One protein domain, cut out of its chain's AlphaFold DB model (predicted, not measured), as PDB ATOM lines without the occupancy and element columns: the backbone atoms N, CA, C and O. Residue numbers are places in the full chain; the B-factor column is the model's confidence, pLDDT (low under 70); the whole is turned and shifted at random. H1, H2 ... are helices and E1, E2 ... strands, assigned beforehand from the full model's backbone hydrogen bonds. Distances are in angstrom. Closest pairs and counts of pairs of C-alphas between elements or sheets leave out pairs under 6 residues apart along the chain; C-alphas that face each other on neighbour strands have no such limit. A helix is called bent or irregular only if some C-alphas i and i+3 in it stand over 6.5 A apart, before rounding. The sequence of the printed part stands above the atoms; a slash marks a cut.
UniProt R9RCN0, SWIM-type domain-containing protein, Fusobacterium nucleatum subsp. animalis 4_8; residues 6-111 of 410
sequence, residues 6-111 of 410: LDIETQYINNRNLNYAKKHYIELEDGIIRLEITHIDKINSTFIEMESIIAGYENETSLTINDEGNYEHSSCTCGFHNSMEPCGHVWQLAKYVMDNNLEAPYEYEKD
ATOM      1  N   LEU A   6     161.338 165.235 119.042       88.44
ATOM      2  CA  LEU A   6     160.658 164.409 120.033       88.44
ATOM      3  C   LEU A   6     161.528 163.207 120.395       88.44
ATOM      4  O   LEU A   6     161.662 162.903 121.578       88.44
ATOM      5  N   ASP A   7     162.168 162.583 119.409       90.50
ATOM      6  CA  ASP A   7     163.104 161.482 119.643       90.50
ATOM      7  C   ASP A   7     164.261 161.918 120.561       90.50
ATOM      8  O   ASP A   7     164.538 161.254 121.562       90.50
ATOM      9  N   ILE A   8     164.827 163.111 120.339       88.62
ATOM     10  CA  ILE A   8     165.839 163.711 121.231       88.62
ATOM     11  C   ILE A   8     165.271 163.990 122.630       88.62
ATOM     12  O   ILE A   8     165.922 163.689 123.632       88.62
ATOM     13  N   GLU A   9     164.067 164.563 122.738       89.00
ATOM     14  CA  GLU A   9     163.427 164.839 124.032       89.00
ATOM     15  C   GLU A   9     163.183 163.556 124.845       89.00
ATOM     16  O   GLU A   9     163.293 163.593 126.073       89.00
ATOM     17  N   THR A  10     162.919 162.416 124.193       89.44
ATOM     18  CA  THR A  10     162.723 161.127 124.883       89.44
ATOM     19  C   THR A  10     164.000 160.530 125.475       89.44
ATOM     20  O   THR A  10     163.907 159.664 126.345       89.44
ATOM     21  N   GLN A  11     165.181 161.020 125.082       87.56
ATOM     22  CA  GLN A  11     166.466 160.575 125.636       87.56
ATOM     23  C   GLN A  11     166.779 161.184 127.016       87.56
ATOM     24  O   GLN A  11     167.696 160.726 127.699       87.56
ATOM     25  N   TYR A  12     166.045 162.217 127.446       85.94
ATOM     26  CA  TYR A  12     166.241 162.850 128.753       85.94
ATOM     27  C   TYR A  12     165.528 162.057 129.859       85.94
ATOM     28  O   TYR A  12     164.312 161.867 129.833       85.94
ATOM     29  N   ILE A  13     166.269 161.653 130.893       79.19
ATOM     30  CA  ILE A  13     165.747 160.926 132.062       79.19
ATOM     31  C   ILE A  13     164.954 161.878 132.965       79.19
ATOM     32  O   ILE A  13     163.985 161.481 133.619       79.19
ATOM     33  N   ASN A  14     165.367 163.149 133.036       69.06
ATOM     34  CA  ASN A  14     164.710 164.167 133.847       69.06
ATOM     35  C   ASN A  14     164.421 165.458 133.060       69.06
ATOM     36  O   ASN A  14     165.211 165.933 132.251       69.06
ATOM     37  N   ASN A  15     163.305 166.110 133.396       73.38
ATOM     38  CA  ASN A  15     162.911 167.374 132.766       73.38
ATOM     39  C   ASN A  15     163.757 168.581 133.216       73.38
ATOM     40  O   ASN A  15     163.520 169.692 132.748       73.38
ATOM     41  N   ARG A  16     164.708 168.425 134.149       74.25
ATOM     42  CA  ARG A  16     165.487 169.560 134.670       74.25
ATOM     43  C   ARG A  16     166.410 170.117 133.589       74.25
ATOM     44  O   ARG A  16     166.406 171.329 133.382       74.25
ATOM     45  N   ASN A  17     167.138 169.242 132.898       73.88
ATOM     46  CA  ASN A  17     168.058 169.627 131.825       73.88
ATOM     47  C   ASN A  17     167.307 170.216 130.628       73.88
ATOM     48  O   ASN A  17     167.668 171.287 130.142       73.88
ATOM     49  N   LEU A  18     166.185 169.602 130.249       79.12
ATOM     50  CA  LEU A  18     165.316 170.100 129.185       79.12
ATOM     51  C   LEU A  18     164.697 171.474 129.512       79.12
ATOM     52  O   LEU A  18     164.661 172.367 128.667       79.12
ATOM     53  N   ASN A  19     164.239 171.686 130.748       78.94
ATOM     54  CA  ASN A  19     163.701 172.982 131.178       78.94
ATOM     55  C   ASN A  19     164.778 174.072 131.209       78.94
ATOM     56  O   ASN A  19     164.496 175.226 130.884       78.94
ATOM     57  N   TYR A  20     166.004 173.717 131.596       77.19
ATOM     58  CA  TYR A  20     167.136 174.637 131.557       77.19
ATOM     59  C   TYR A  20     167.481 175.025 130.113       77.19
ATOM     60  O   TYR A  20     167.567 176.213 129.809       77.19
ATOM     61  N   ALA A  21     167.567 174.042 129.211       81.62
ATOM     62  CA  ALA A  21     167.786 174.247 127.781       81.62
ATOM     63  C   ALA A  21     166.757 175.219 127.178       81.62
ATOM     64  O   ALA A  21     167.125 176.215 126.553       81.62
ATOM     65  N   LYS A  22     165.465 174.994 127.455       82.50
ATOM     66  CA  LYS A  22     164.356 175.852 127.003       82.50
ATOM     67  C   LYS A  22     164.478 177.286 127.515       82.50
ATOM     68  O   LYS A  22     164.247 178.227 126.763       82.50
ATOM     69  N   LYS A  23     164.868 177.465 128.781       77.50
ATOM     70  CA  LYS A  23     165.040 178.792 129.390       77.50
ATOM     71  C   LYS A  23     166.174 179.594 128.739       77.50
ATOM     72  O   LYS A  23     166.035 180.803 128.586       77.50
ATOM     73  N   HIS A  24     167.273 178.931 128.387       78.75
ATOM     74  CA  HIS A  24     168.473 179.578 127.847       78.75
ATOM     75  C   HIS A  24     168.538 179.589 126.313       78.75
ATOM     76  O   HIS A  24     169.458 180.170 125.758       78.75
ATOM     77  N   TYR A  25     167.557 179.004 125.616       80.88
ATOM     78  CA  TYR A  25     167.524 178.962 124.147       80.88
ATOM     79  C   TYR A  25     167.565 180.354 123.498       80.88
ATOM     80  O   TYR A  25     168.182 180.527 122.456       80.88
ATOM     81  N   ILE A  26     166.977 181.365 124.148       74.50
ATOM     82  CA  ILE A  26     166.994 182.753 123.660       74.50
ATOM     83  C   ILE A  26     168.407 183.357 123.585       74.50
ATOM     84  O   ILE A  26     168.611 184.329 122.873       74.50
ATOM     85  N   GLU A  27     169.372 182.804 124.326       74.31
ATOM     86  CA  GLU A  27     170.765 183.271 124.347       74.31
ATOM     87  C   GLU A  27     171.617 182.578 123.269       74.31
ATOM     88  O   GLU A  27     172.760 182.966 123.051       74.31
ATOM     89  N   LEU A  28     171.077 181.551 122.603       82.50
ATOM     90  CA  LEU A  28     171.839 180.684 121.714       82.50
ATOM     91  C   LEU A  28     172.284 181.396 120.435       82.50
ATOM     92  O   LEU A  28     173.458 181.330 120.104       82.50
ATOM     93  N   GLU A  29     171.377 182.079 119.732       81.12
ATOM     94  CA  GLU A  29     171.678 182.729 118.443       81.12
ATOM     95  C   GLU A  29     172.850 183.716 118.567       81.12
ATOM     96  O   GLU A  29     173.807 183.674 117.793       81.12
ATOM     97  N   ASP A  30     172.828 184.540 119.616       77.19
ATOM     98  CA  ASP A  30     173.908 185.476 119.919       77.19
ATOM     99  C   ASP A  30     175.167 184.780 120.453       77.19
ATOM    100  O   ASP A  30     176.256 185.348 120.366       77.19
ATOM    101  N   GLY A  31     175.038 183.573 121.001       83.50
ATOM    102  CA  GLY A  31     176.120 182.799 121.606       83.50
ATOM    103  C   GLY A  31     176.884 181.891 120.642       83.50
ATOM    104  O   GLY A  31     178.001 181.512 120.975       83.50
ATOM    105  N   ILE A  32     176.340 181.543 119.469       88.56
ATOM    106  CA  ILE A  32     177.027 180.664 118.503       88.56
ATOM    107  C   ILE A  32     178.276 181.371 117.952       88.56
ATOM    108  O   ILE A  32     178.186 182.473 117.392       88.56
ATOM    109  N   ILE A  33     179.422 180.708 118.114       88.19
ATOM    110  CA  ILE A  33     180.731 181.054 117.547       88.19
ATOM    111  C   ILE A  33     180.906 180.319 116.219       88.19
ATOM    112  O   ILE A  33     181.106 180.957 115.190       88.19
ATOM    113  N   ARG A  34     180.748 178.990 116.229       92.56
ATOM    114  CA  ARG A  34     180.835 178.128 115.045       92.56
ATOM    115  C   ARG A  34     179.655 177.164 115.009       92.56
ATOM    116  O   ARG A  34     179.226 176.674 116.050       92.56
ATOM    117  N   LEU A  35     179.127 176.886 113.823       94.75
ATOM    118  CA  LEU A  35     178.136 175.840 113.583       94.75
ATOM    119  C   LEU A  35     178.414 175.178 112.233       94.75
ATOM    120  O   LEU A  35     178.356 175.840 111.200       94.75
ATOM    121  N   GLU A  36     178.653 173.873 112.237       96.44
ATOM    122  CA  GLU A  36     178.867 173.066 111.037       96.44
ATOM    123  C   GLU A  36     177.838 171.928 110.973       96.44
ATOM    124  O   GLU A  36     177.512 171.303 111.984       96.44
ATOM    125  N   ILE A  37     177.306 171.659 109.782       95.81
ATOM    126  CA  ILE A  37     176.417 170.533 109.494       95.81
ATOM    127  C   ILE A  37     176.980 169.779 108.297       95.81
ATOM    128  O   ILE A  37     176.979 170.299 107.180       95.81
ATOM    129  N   THR A  38     177.372 168.529 108.512       94.25
ATOM    130  CA  THR A  38     178.047 167.705 107.506       94.25
ATOM    131  C   THR A  38     177.360 166.352 107.367       94.25
ATOM    132  O   THR A  38     177.079 165.667 108.350       94.25
ATOM    133  N   HIS A  39     177.081 165.945 106.127       90.94
ATOM    134  CA  HIS A  39     176.545 164.616 105.832       90.94
ATOM    135  C   HIS A  39     177.687 163.603 105.666       90.94
ATOM    136  O   HIS A  39     178.659 163.866 104.957       90.94
ATOM    137  N   ILE A  40     177.578 162.448 106.324       88.31
ATOM    138  CA  ILE A  40     178.599 161.396 106.321       88.31
ATOM    139  C   ILE A  40     178.080 160.181 105.541       88.31
ATOM    140  O   ILE A  40     177.517 159.246 106.116       88.31
ATOM    141  N   ASP A  41     178.384 160.143 104.240       83.75
ATOM    142  CA  ASP A  41     177.958 159.086 103.301       83.75
ATOM    143  C   ASP A  41     178.287 157.654 103.769       83.75
ATOM    144  O   ASP A  41     177.632 156.688 103.393       83.75
ATOM    145  N   LYS A  42     179.348 157.476 104.567       84.19
ATOM    146  CA  LYS A  42     179.804 156.145 105.011       84.19
ATOM    147  C   LYS A  42     178.887 155.495 106.046       84.19
ATOM    148  O   LYS A  42     178.936 154.275 106.184       84.19
ATOM    149  N   ILE A  43     178.141 156.296 106.802       81.69
ATOM    150  CA  ILE A  43     177.276 155.825 107.891       81.69
ATOM    151  C   ILE A  43     175.817 156.261 107.719       81.69
ATOM    152  O   ILE A  43     174.999 155.860 108.533       81.69
ATOM    153  N   ASN A  44     175.484 156.985 106.640       86.31
ATOM    154  CA  ASN A  44     174.139 157.512 106.368       86.31
ATOM    155  C   ASN A  44     173.596 158.353 107.539       86.31
ATOM    156  O   ASN A  44     172.459 158.180 107.991       86.31
ATOM    157  N   SER A  45     174.456 159.240 108.044       91.00
ATOM    158  CA  SER A  45     174.153 160.110 109.180       91.00
ATOM    159  C   SER A  45     174.577 161.542 108.892       91.00
ATOM    160  O   SER A  45     175.545 161.799 108.176       91.00
ATOM    161  N   THR A  46     173.866 162.486 109.493       93.31
ATOM    162  CA  THR A  46     174.245 163.896 109.532       93.31
ATOM    163  C   THR A  46     174.875 164.220 110.877       93.31
ATOM    164  O   THR A  46     174.313 163.910 111.929       93.31
ATOM    165  N   PHE A  47     176.042 164.850 110.834       94.81
ATOM    166  CA  PHE A  47     176.769 165.347 111.991       94.81
ATOM    167  C   PHE A  47     176.596 166.860 112.094       94.81
ATOM    168  O   PHE A  47     176.777 167.576 111.112       94.81
ATOM    169  N   ILE A  48     176.218 167.330 113.276       95.69
ATOM    170  CA  ILE A  48     175.972 168.733 113.594       95.69
ATOM    171  C   ILE A  48     176.913 169.093 114.738       95.69
ATOM    172  O   ILE A  48     176.821 168.485 115.804       95.69
ATOM    173  N   GLU A  49     177.785 170.075 114.552       96.38
ATOM    174  CA  GLU A  49     178.720 170.542 115.576       96.38
ATOM    175  C   GLU A  49     178.555 172.037 115.812       96.38
ATOM    176  O   GLU A  49     178.432 172.813 114.872       96.38
ATOM    177  N   MET A  50     178.553 172.440 117.077       95.38
ATOM    178  CA  MET A  50     178.397 173.822 117.494       95.38
ATOM    179  C   MET A  50     179.399 174.175 118.586       95.38
ATOM    180  O   MET A  50     179.486 173.494 119.608       95.38
ATOM    181  N   GLU A  51     180.069 175.301 118.391       92.75
ATOM    182  CA  GLU A  51     180.835 176.013 119.403       92.75
ATOM    183  C   GLU A  51     180.049 177.261 119.808       92.75
ATOM    184  O   GLU A  51     179.602 178.034 118.954       92.75
ATOM    185  N   SER A  52     179.819 177.448 121.105       89.12
ATOM    186  CA  SER A  52     178.979 178.538 121.601       89.12
ATOM    187  C   SER A  52     179.385 179.021 122.986       89.12
ATOM    188  O   SER A  52     179.892 178.242 123.788       89.12
ATOM    189  N   ILE A  53     179.054 180.274 123.305       83.50
ATOM    190  CA  ILE A  53     179.076 180.814 124.668       83.50
ATOM    191  C   ILE A  53     177.643 180.903 125.183       83.50
ATOM    192  O   ILE A  53     176.877 181.783 124.788       83.50
ATOM    193  N   ILE A  54     177.277 180.009 126.099       76.38
ATOM    194  CA  ILE A  54     175.934 179.957 126.689       76.38
ATOM    195  C   ILE A  54     176.071 180.067 128.202       76.38
ATOM    196  O   ILE A  54     176.886 179.393 128.823       76.38
ATOM    197  N   ALA A  55     175.276 180.944 128.821       67.31
ATOM    198  CA  ALA A  55     175.355 181.222 130.258       67.31
ATOM    199  C   ALA A  55     176.770 181.612 130.760       67.31
ATOM    200  O   ALA A  55     177.094 181.402 131.930       67.31
ATOM    201  N   GLY A  56     177.585 182.225 129.891       68.31
ATOM    202  CA  GLY A  56     178.880 182.818 130.243       68.31
ATOM    203  C   GLY A  56     180.072 181.858 130.245       68.31
ATOM    204  O   GLY A  56     181.095 182.195 130.835       68.31
ATOM    205  N   TYR A  57     179.957 180.684 129.626       73.38
ATOM    206  CA  TYR A  57     181.087 179.786 129.387       73.38
ATOM    207  C   TYR A  57     181.038 179.218 127.970       73.38
ATOM    208  O   TYR A  57     179.957 179.067 127.401       73.38
ATOM    209  N   GLU A  58     182.213 178.911 127.427       83.56
ATOM    210  CA  GLU A  58     182.374 178.238 126.139       83.56
ATOM    211  C   GLU A  58     182.017 176.755 126.255       83.56
ATOM    212  O   GLU A  58     182.367 176.074 127.227       83.56
ATOM    213  N   ASN A  59     181.317 176.244 125.250       88.50
ATOM    214  CA  ASN A  59     181.002 174.836 125.116       88.50
ATOM    215  C   ASN A  59     181.042 174.410 123.651       88.50
ATOM    216  O   ASN A  59     180.546 175.099 122.764       88.50
ATOM    217  N   GLU A  60     181.535 173.198 123.437       93.06
ATOM    218  CA  GLU A  60     181.426 172.469 122.182       93.06
ATOM    219  C   GLU A  60     180.331 171.422 122.355       93.06
ATOM    220  O   GLU A  60     180.202 170.775 123.404       93.06
ATOM    221  N   THR A  61     179.461 171.296 121.366       94.25
ATOM    222  CA  THR A  61     178.329 170.371 121.386       94.25
ATOM    223  C   THR A  61     178.162 169.756 120.019       94.25
ATOM    224  O   THR A  61     178.118 170.469 119.024       94.25
ATOM    225  N   SER A  62     178.031 168.433 119.983       94.88
ATOM    226  CA  SER A  62     177.784 167.705 118.748       94.88
ATOM    227  C   SER A  62     176.550 166.821 118.848       94.88
ATOM    228  O   SER A  62     176.188 166.339 119.928       94.88
ATOM    229  N   LEU A  63     175.904 166.616 117.708       95.50
ATOM    230  CA  LEU A  63     174.724 165.787 117.538       95.50
ATOM    231  C   LEU A  63     174.840 165.019 116.221       95.50
ATOM    232  O   LEU A  63     175.004 165.614 115.158       95.50
ATOM    233  N   THR A  64     174.703 163.701 116.297       94.06
ATOM    234  CA  THR A  64     174.601 162.810 115.143       94.06
ATOM    235  C   THR A  64     173.172 162.301 115.029       94.06
ATOM    236  O   THR A  64     172.629 161.750 115.994       94.06
ATOM    237  N   ILE A  65     172.580 162.465 113.848       93.44
ATOM    238  CA  ILE A  65     171.262 161.925 113.502       93.44
ATOM    239  C   ILE A  65     171.346 161.076 112.238       93.44
ATOM    240  O   ILE A  65     172.150 161.365 111.354       93.44
ATOM    241  N   ASN A  66     170.496 160.062 112.123       90.94
ATOM    242  CA  ASN A  66     170.400 159.263 110.901       90.94
ATOM    243  C   ASN A  66     169.575 159.976 109.807       90.94
ATOM    244  O   ASN A  66     168.958 161.016 110.049       90.94
ATOM    245  N   ASP A  67     169.512 159.398 108.606       87.12
ATOM    246  CA  ASP A  67     168.732 159.933 107.470       87.12
ATOM    247  C   ASP A  67     167.217 160.066 107.720       87.12
ATOM    248  O   ASP A  67     166.521 160.820 107.030       87.12
ATOM    249  N   GLU A  68     166.682 159.338 108.700       87.25
ATOM    250  CA  GLU A  68     165.279 159.443 109.117       87.25
ATOM    251  C   GLU A  68     165.045 160.639 110.055       87.25
ATOM    252  O   GLU A  68     163.900 161.054 110.242       87.25
ATOM    253  N   GLY A  69     166.122 161.233 110.577       86.12
ATOM    254  CA  GLY A  69     166.112 162.344 111.522       86.12
ATOM    255  C   GLY A  69     166.154 161.927 112.990       86.12
ATOM    256  O   GLY A  69     165.978 162.790 113.851       86.12
ATOM    257  N   ASN A  70     166.381 160.640 113.271       92.19
ATOM    258  CA  ASN A  70     166.408 160.078 114.620       92.19
ATOM    259  C   ASN A  70     167.784 160.268 115.270       92.19
ATOM    260  O   ASN A  70     168.819 160.244 114.597       92.19
ATOM    261  N   TYR A  71     167.787 160.424 116.588       92.50
ATOM    262  CA  TYR A  71     168.966 160.573 117.427       92.50
ATOM    263  C   TYR A  71     169.827 159.302 117.417       92.50
ATOM    264  O   TYR A  71     169.353 158.213 117.737       92.50
ATOM    265  N   GLU A  72     171.124 159.447 117.135       91.62
ATOM    266  CA  GLU A  72     172.093 158.350 117.263       91.62
ATOM    267  C   GLU A  72     173.070 158.590 118.415       91.62
ATOM    268  O   GLU A  72     173.294 157.718 119.258       91.62
ATOM    269  N   HIS A  73     173.675 159.778 118.453       90.62
ATOM    270  CA  HIS A  73     174.709 160.110 119.424       90.62
ATOM    271  C   HIS A  73     174.803 161.618 119.657       90.62
ATOM    272  O   HIS A  73     174.462 162.417 118.790       90.62
ATOM    273  N   SER A  74     175.312 162.016 120.821       92.25
ATOM    274  CA  SER A  74     175.686 163.401 121.090       92.25
ATOM    275  C   SER A  74     176.845 163.485 122.072       92.25
ATOM    276  O   SER A  74     177.052 162.592 122.900       92.25
ATOM    277  N   SER A  75     177.583 164.586 121.996       91.19
ATOM    278  CA  SER A  75     178.625 164.931 122.957       91.19
ATOM    279  C   SER A  75     178.515 166.400 123.354       91.19
ATOM    280  O   SER A  75     177.971 167.228 122.625       91.19
ATOM    281  N   CYS A  76     179.002 166.725 124.549       90.69
ATOM    282  CA  CYS A  76     179.060 168.097 125.030       90.69
ATOM    283  C   CYS A  76     180.211 168.244 126.025       90.69
ATOM    284  O   CYS A  76     180.332 167.419 126.938       90.69
ATOM    285  N   THR A  77     181.022 169.294 125.870       88.81
ATOM    286  CA  THR A  77     182.171 169.600 126.747       88.81
ATOM    287  C   THR A  77     181.790 170.382 128.009       88.81
ATOM    288  O   THR A  77     182.644 170.675 128.844       88.81
ATOM    289  N   CYS A  78     180.502 170.686 128.198       84.00
ATOM    290  CA  CYS A  78     179.989 171.370 129.381       84.00
ATOM    291  C   CYS A  78     180.402 170.652 130.682       84.00
ATOM    292  O   CYS A  78     180.098 169.476 130.876       84.00
ATOM    293  N   GLY A  79     181.001 171.386 131.627       75.00
ATOM    294  CA  GLY A  79     181.450 170.842 132.921       75.00
ATOM    295  C   GLY A  79     180.334 170.297 133.829       75.00
ATOM    296  O   GLY A  79     180.619 169.680 134.853       75.00
ATOM    297  N   PHE A  80     179.067 170.507 133.462       74.56
ATOM    298  CA  PHE A  80     177.892 169.978 134.159       74.56
ATOM    299  C   PHE A  80     177.298 168.726 133.490       74.56
ATOM    300  O   PHE A  80     176.328 168.167 134.003       74.56
ATOM    301  N   HIS A  81     177.851 168.280 132.359       75.62
ATOM    302  CA  HIS A  81     177.393 167.097 131.636       75.62
ATOM    303  C   HIS A  81     177.880 165.819 132.336       75.62
ATOM    304  O   HIS A  81     179.077 165.553 132.432       75.62
ATOM    305  N   ASN A  82     176.942 165.011 132.833       61.88
ATOM    306  CA  ASN A  82     177.198 163.645 133.271       61.88
ATOM    307  C   ASN A  82     176.761 162.708 132.136       61.88
ATOM    308  O   ASN A  82     175.646 162.797 131.651       61.88
ATOM    309  N   SER A  83     177.636 161.824 131.670       64.44
ATOM    310  CA  SER A  83     177.503 161.057 130.417       64.44
ATOM    311  C   SER A  83     176.354 160.022 130.346       64.44
ATOM    312  O   SER A  83     176.477 159.024 129.641       64.44
ATOM    313  N   MET A  84     175.285 160.175 131.133       70.38
ATOM    314  CA  MET A  84     174.137 159.263 131.213       70.38
ATOM    315  C   MET A  84     172.911 159.725 130.410       70.38
ATOM    316  O   MET A  84     172.015 158.916 130.195       70.38
ATOM    317  N   GLU A  85     172.852 160.984 129.976       82.62
ATOM    318  CA  GLU A  85     171.784 161.535 129.125       82.62
ATOM    319  C   GLU A  85     172.336 162.682 128.258       82.62
ATOM    320  O   GLU A  85     173.374 163.246 128.618       82.62
ATOM    321  N   PRO A  86     171.683 163.059 127.142       86.75
ATOM    322  CA  PRO A  86     172.118 164.204 126.344       86.75
ATOM    323  C   PRO A  86     172.138 165.505 127.157       86.75
ATOM    324  O   PRO A  86     171.280 165.757 128.006       86.75
ATOM    325  N   CYS A  87     173.117 166.370 126.888       89.19
ATOM    326  CA  CYS A  87     173.192 167.684 127.521       89.19
ATOM    327  C   CYS A  87     172.105 168.622 126.976       89.19
ATOM    328  O   CYS A  87     171.775 168.566 125.796       89.19
ATOM    329  N   GLY A  88     171.627 169.575 127.784       89.38
ATOM    330  CA  GLY A  88     170.662 170.586 127.337       89.38
ATOM    331  C   GLY A  88     171.098 171.380 126.091       89.38
ATOM    332  O   GLY A  88     170.244 171.768 125.296       89.38
ATOM    333  N   HIS A  89     172.407 171.556 125.869       91.56
ATOM    334  CA  HIS A  89     172.937 172.180 124.650       91.56
ATOM    335  C   HIS A  89     172.616 171.382 123.380       91.56
ATOM    336  O   HIS A  89     172.439 171.973 122.322       91.56
ATOM    337  N   VAL A  90     172.471 170.055 123.474       92.25
ATOM    338  CA  VAL A  90     172.095 169.187 122.343       92.25
ATOM    339  C   VAL A  90     170.675 169.510 121.889       92.25
ATOM    340  O   VAL A  90     170.415 169.636 120.695       92.25
ATOM    341  N   TRP A  91     169.754 169.710 122.840       92.81
ATOM    342  CA  TRP A  91     168.395 170.144 122.518       92.81
ATOM    343  C   TRP A  91     168.384 171.548 121.907       92.81
ATOM    344  O   TRP A  91     167.670 171.784 120.938       92.81
ATOM    345  N   GLN A  92     169.186 172.472 122.443       92.25
ATOM    346  CA  GLN A  92     169.300 173.835 121.912       92.25
ATOM    347  C   GLN A  92     169.830 173.844 120.475       92.25
ATOM    348  O   GLN A  92     169.233 174.494 119.620       92.25
ATOM    349  N   LEU A  93     170.878 173.064 120.201       94.25
ATOM    350  CA  LEU A  93     171.445 172.867 118.870       94.25
ATOM    351  C   LEU A  93     170.402 172.313 117.891       94.25
ATOM    352  O   LEU A  93     170.127 172.926 116.861       94.25
ATOM    353  N   ALA A  94     169.764 171.196 118.246       93.38
ATOM    354  CA  ALA A  94     168.713 170.580 117.439       93.38
ATOM    355  C   ALA A  94     167.569 171.557 117.135       93.38
ATOM    356  O   ALA A  94     167.131 171.695 115.991       93.38
ATOM    357  N   LYS A  95     167.112 172.283 118.162       93.56
ATOM    358  CA  LYS A  95     166.033 173.261 118.046       93.56
ATOM    359  C   LYS A  95     166.417 174.435 117.146       93.56
ATOM    360  O   LYS A  95     165.601 174.854 116.334       93.56
ATOM    361  N   TYR A  96     167.646 174.937 117.245       93.12
ATOM    362  CA  TYR A  96     168.164 176.007 116.387       93.12
ATOM    363  C   TYR A  96     168.209 175.617 114.919       93.12
ATOM    364  O   TYR A  96     167.748 176.371 114.065       93.12
ATOM    365  N   VAL A  97     168.717 174.422 114.639       92.94
ATOM    366  CA  VAL A  97     168.778 173.869 113.288       92.94
ATOM    367  C   VAL A  97     167.380 173.741 112.681       92.94
ATOM    368  O   VAL A  97     167.179 174.113 111.526       92.94
ATOM    369  N   MET A  98     166.397 173.289 113.466       91.00
ATOM    370  CA  MET A  98     165.000 173.218 113.027       91.00
ATOM    371  C   MET A  98     164.372 174.592 112.801       91.00
ATOM    372  O   MET A  98     163.761 174.813 111.759       91.00
ATOM    373  N   ASP A  99     164.512 175.513 113.756       90.81
ATOM    374  CA  ASP A  99     163.861 176.827 113.689       90.81
ATOM    375  C   ASP A  99     164.407 177.684 112.542       90.81
ATOM    376  O   ASP A  99     163.665 178.467 111.947       90.81
ATOM    377  N   ASN A 100     165.669 177.466 112.166       89.88
ATOM    378  CA  ASN A 100     166.316 178.133 111.041       89.88
ATOM    379  C   ASN A 100     166.287 177.320 109.736       89.88
ATOM    380  O   ASN A 100     166.815 177.783 108.727       89.88
ATOM    381  N   ASN A 101     165.651 176.142 109.720       90.94
ATOM    382  CA  ASN A 101     165.581 175.238 108.565       90.94
ATOM    383  C   ASN A 101     166.955 174.948 107.924       90.94
ATOM    384  O   ASN A 101     167.084 174.949 106.699       90.94
ATOM    385  N   LEU A 102     167.983 174.714 108.744       91.81
ATOM    386  CA  LEU A 102     169.341 174.463 108.253       91.81
ATOM    387  C   LEU A 102     169.461 173.044 107.671       91.81
ATOM    388  O   LEU A 102     168.847 172.087 108.161       91.81
ATOM    389  N   GLU A 103     170.253 172.897 106.610       89.88
ATOM    390  CA  GLU A 103     170.471 171.626 105.913       89.88
ATOM    391  C   GLU A 103     171.960 171.404 105.645       89.88
ATOM    392  O   GLU A 103     172.698 172.362 105.449       89.88
ATOM    393  N   ALA A 104     172.397 170.144 105.613       87.38
ATOM    394  CA  ALA A 104     173.760 169.810 105.219       87.38
ATOM    395  C   ALA A 104     173.975 170.047 103.703       87.38
ATOM    396  O   ALA A 104     173.098 169.676 102.915       87.38
ATOM    397  N   PRO A 105     175.143 170.555 103.265       91.38
ATOM    398  CA  PRO A 105     176.215 171.107 104.087       91.38
ATOM    399  C   PRO A 105     175.887 172.531 104.563       91.38
ATOM    400  O   PRO A 105     175.375 173.345 103.794       91.38
ATOM    401  N   TYR A 106     176.236 172.843 105.808       93.31
ATOM    402  CA  TYR A 106     176.132 174.194 106.357       93.31
ATOM    403  C   TYR A 106     177.374 174.515 107.173       93.31
ATOM    404  O   TYR A 106     177.826 173.687 107.953       93.31
ATOM    405  N   GLU A 107     177.888 175.726 107.018       91.44
ATOM    406  CA  GLU A 107     179.001 176.235 107.804       91.44
ATOM    407  C   GLU A 107     178.698 177.681 108.181       91.44
ATOM    408  O   GLU A 107     178.305 178.504 107.349       91.44
ATOM    409  N   TYR A 108     178.843 177.969 109.463       88.81
ATOM    410  CA  TYR A 108     178.767 179.294 110.033       88.81
ATOM    411  C   TYR A 108     179.943 179.461 110.976       88.81
ATOM    412  O   TYR A 108     180.133 178.665 111.894       88.81
ATOM    413  N   GLU A 109     180.679 180.539 110.775       85.12
ATOM    414  CA  GLU A 109     181.705 181.013 111.684       85.12
ATOM    415  C   GLU A 109     181.430 182.495 111.922       85.12
ATOM    416  O   GLU A 109     181.126 183.257 110.996       85.12
ATOM    417  N   LYS A 110     181.433 182.899 113.185       75.94
ATOM    418  CA  LYS A 110     181.159 184.273 113.569       75.94
ATOM    419  C   LYS A 110     182.378 185.134 113.239       75.94
ATOM    420  O   LYS A 110     183.436 184.933 113.814       75.94
ATOM    421  N   ASP A 111     182.211 186.126 112.361       62.59
ATOM    422  CA  ASP A 111     183.264 187.110 112.062       62.59
ATOM    423  C   ASP A 111     183.807 187.759 113.358       62.59
ATOM    424  O   ASP A 111     183.035 188.374 114.111       62.59
TER     425      ASP A 111
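AT A GLANCE: This is residues 6 to 111 of the 410 residues of the protein "SWIM-type domain-containing protein" of Fusobacterium nucleatum subsp. animalis 4_8 (UniProt R9RCN0). Look for one twisted sheet of five strands, with H3 crossing one face of it and the short H1 over the edge strand E4 on that same face. H2, with a kink, packs on H3 and on the last part of E2 at one end of the sheet, and E5 lines the edge opposite E4. The printed part has 106 residues with three named helices and five named strands, in the order H1 H2 E1 E2 E3 E4 H3 E5; the sheet runs E4 E3 E2 E1 E5, antiparallel throughout, and the class is mixed, helices and strands. It is compact, with a radius of gyration of the C-alphas of 12.9 A and spans of 36 by 34 by 23 A.

IN THESE COORDINATES: Start in the sheet with E1, residues 32 to 40, 22.9 A long from C-alpha 32 at (177.027, 180.664, 118.503). E2, residues 45 to 54, covers 26.5 A and bends by 51 degrees at residue 51. E3, residues 57 to 66, covers 29.6 A; E4 is residues 71 to 76, 14.7 A. E5, residues 106 to 109, is 10.3 A long and ends at C-alpha 109 at (181.705, 181.013, 111.684). H1 is residues 6 to 10, 6.2 A, from C-alpha 6 at (160.658, 164.409, 120.033). H2, residues 15 to 31, spans 23.2 A; it has a kink of 54 degrees near residue 25 and is irregular, with C-alphas 23 and 26 7.2 A apart. H3 is residues 88 to 99, 16.5 A.

HOW THE PARTS SIT: E1 E2 E3 E4 form a meander, each strand the antiparallel neighbour of the one before. Look at N 61 and O 50, 2.8 A, between E3 and E2; N 49 and O 36, 2.9 A, between E2 and E1; N 64 and O 73, 2.8 A, between E3 and E4; and N 35 and O 108, 2.8 A, between E1 and E5. H3 on one face of this sheet makes two layers, a helix layer over a strand layer. Its height over the sheet is 8.7 A, and it runs across the strands, at 71 degrees to E1 on the local plane; the closest C-alphas of H3 and E3 are those of Val 90 and Thr 61, 6.4 A. H2 and H3 touch, closest at the C-alphas of Ala 21 and Gly 88, 4.7 A, at a steep tilt of 57 degrees, the same way. H2 is on the sheet over E2 and stands up from it. H1 is close to but not clearly touching H3, with the C-alphas of Ile 8 and Trp 91 7.0 A apart. In H1 and H3 every O i to N i+4 pair is within hydrogen-bond range; in H2, 8 of 13 are.

THE WHOLE: The two C-alphas farthest apart are those of Ile 13 and Asp 111, 37.3 A. The printed part has no cut. The link from E4 to H3, 11 residues, is long. The mean pLDDT of the printed part is 86.0; look for values under 70 at residue 14, residues 55 to 56, residues 82 to 83 and residue 111.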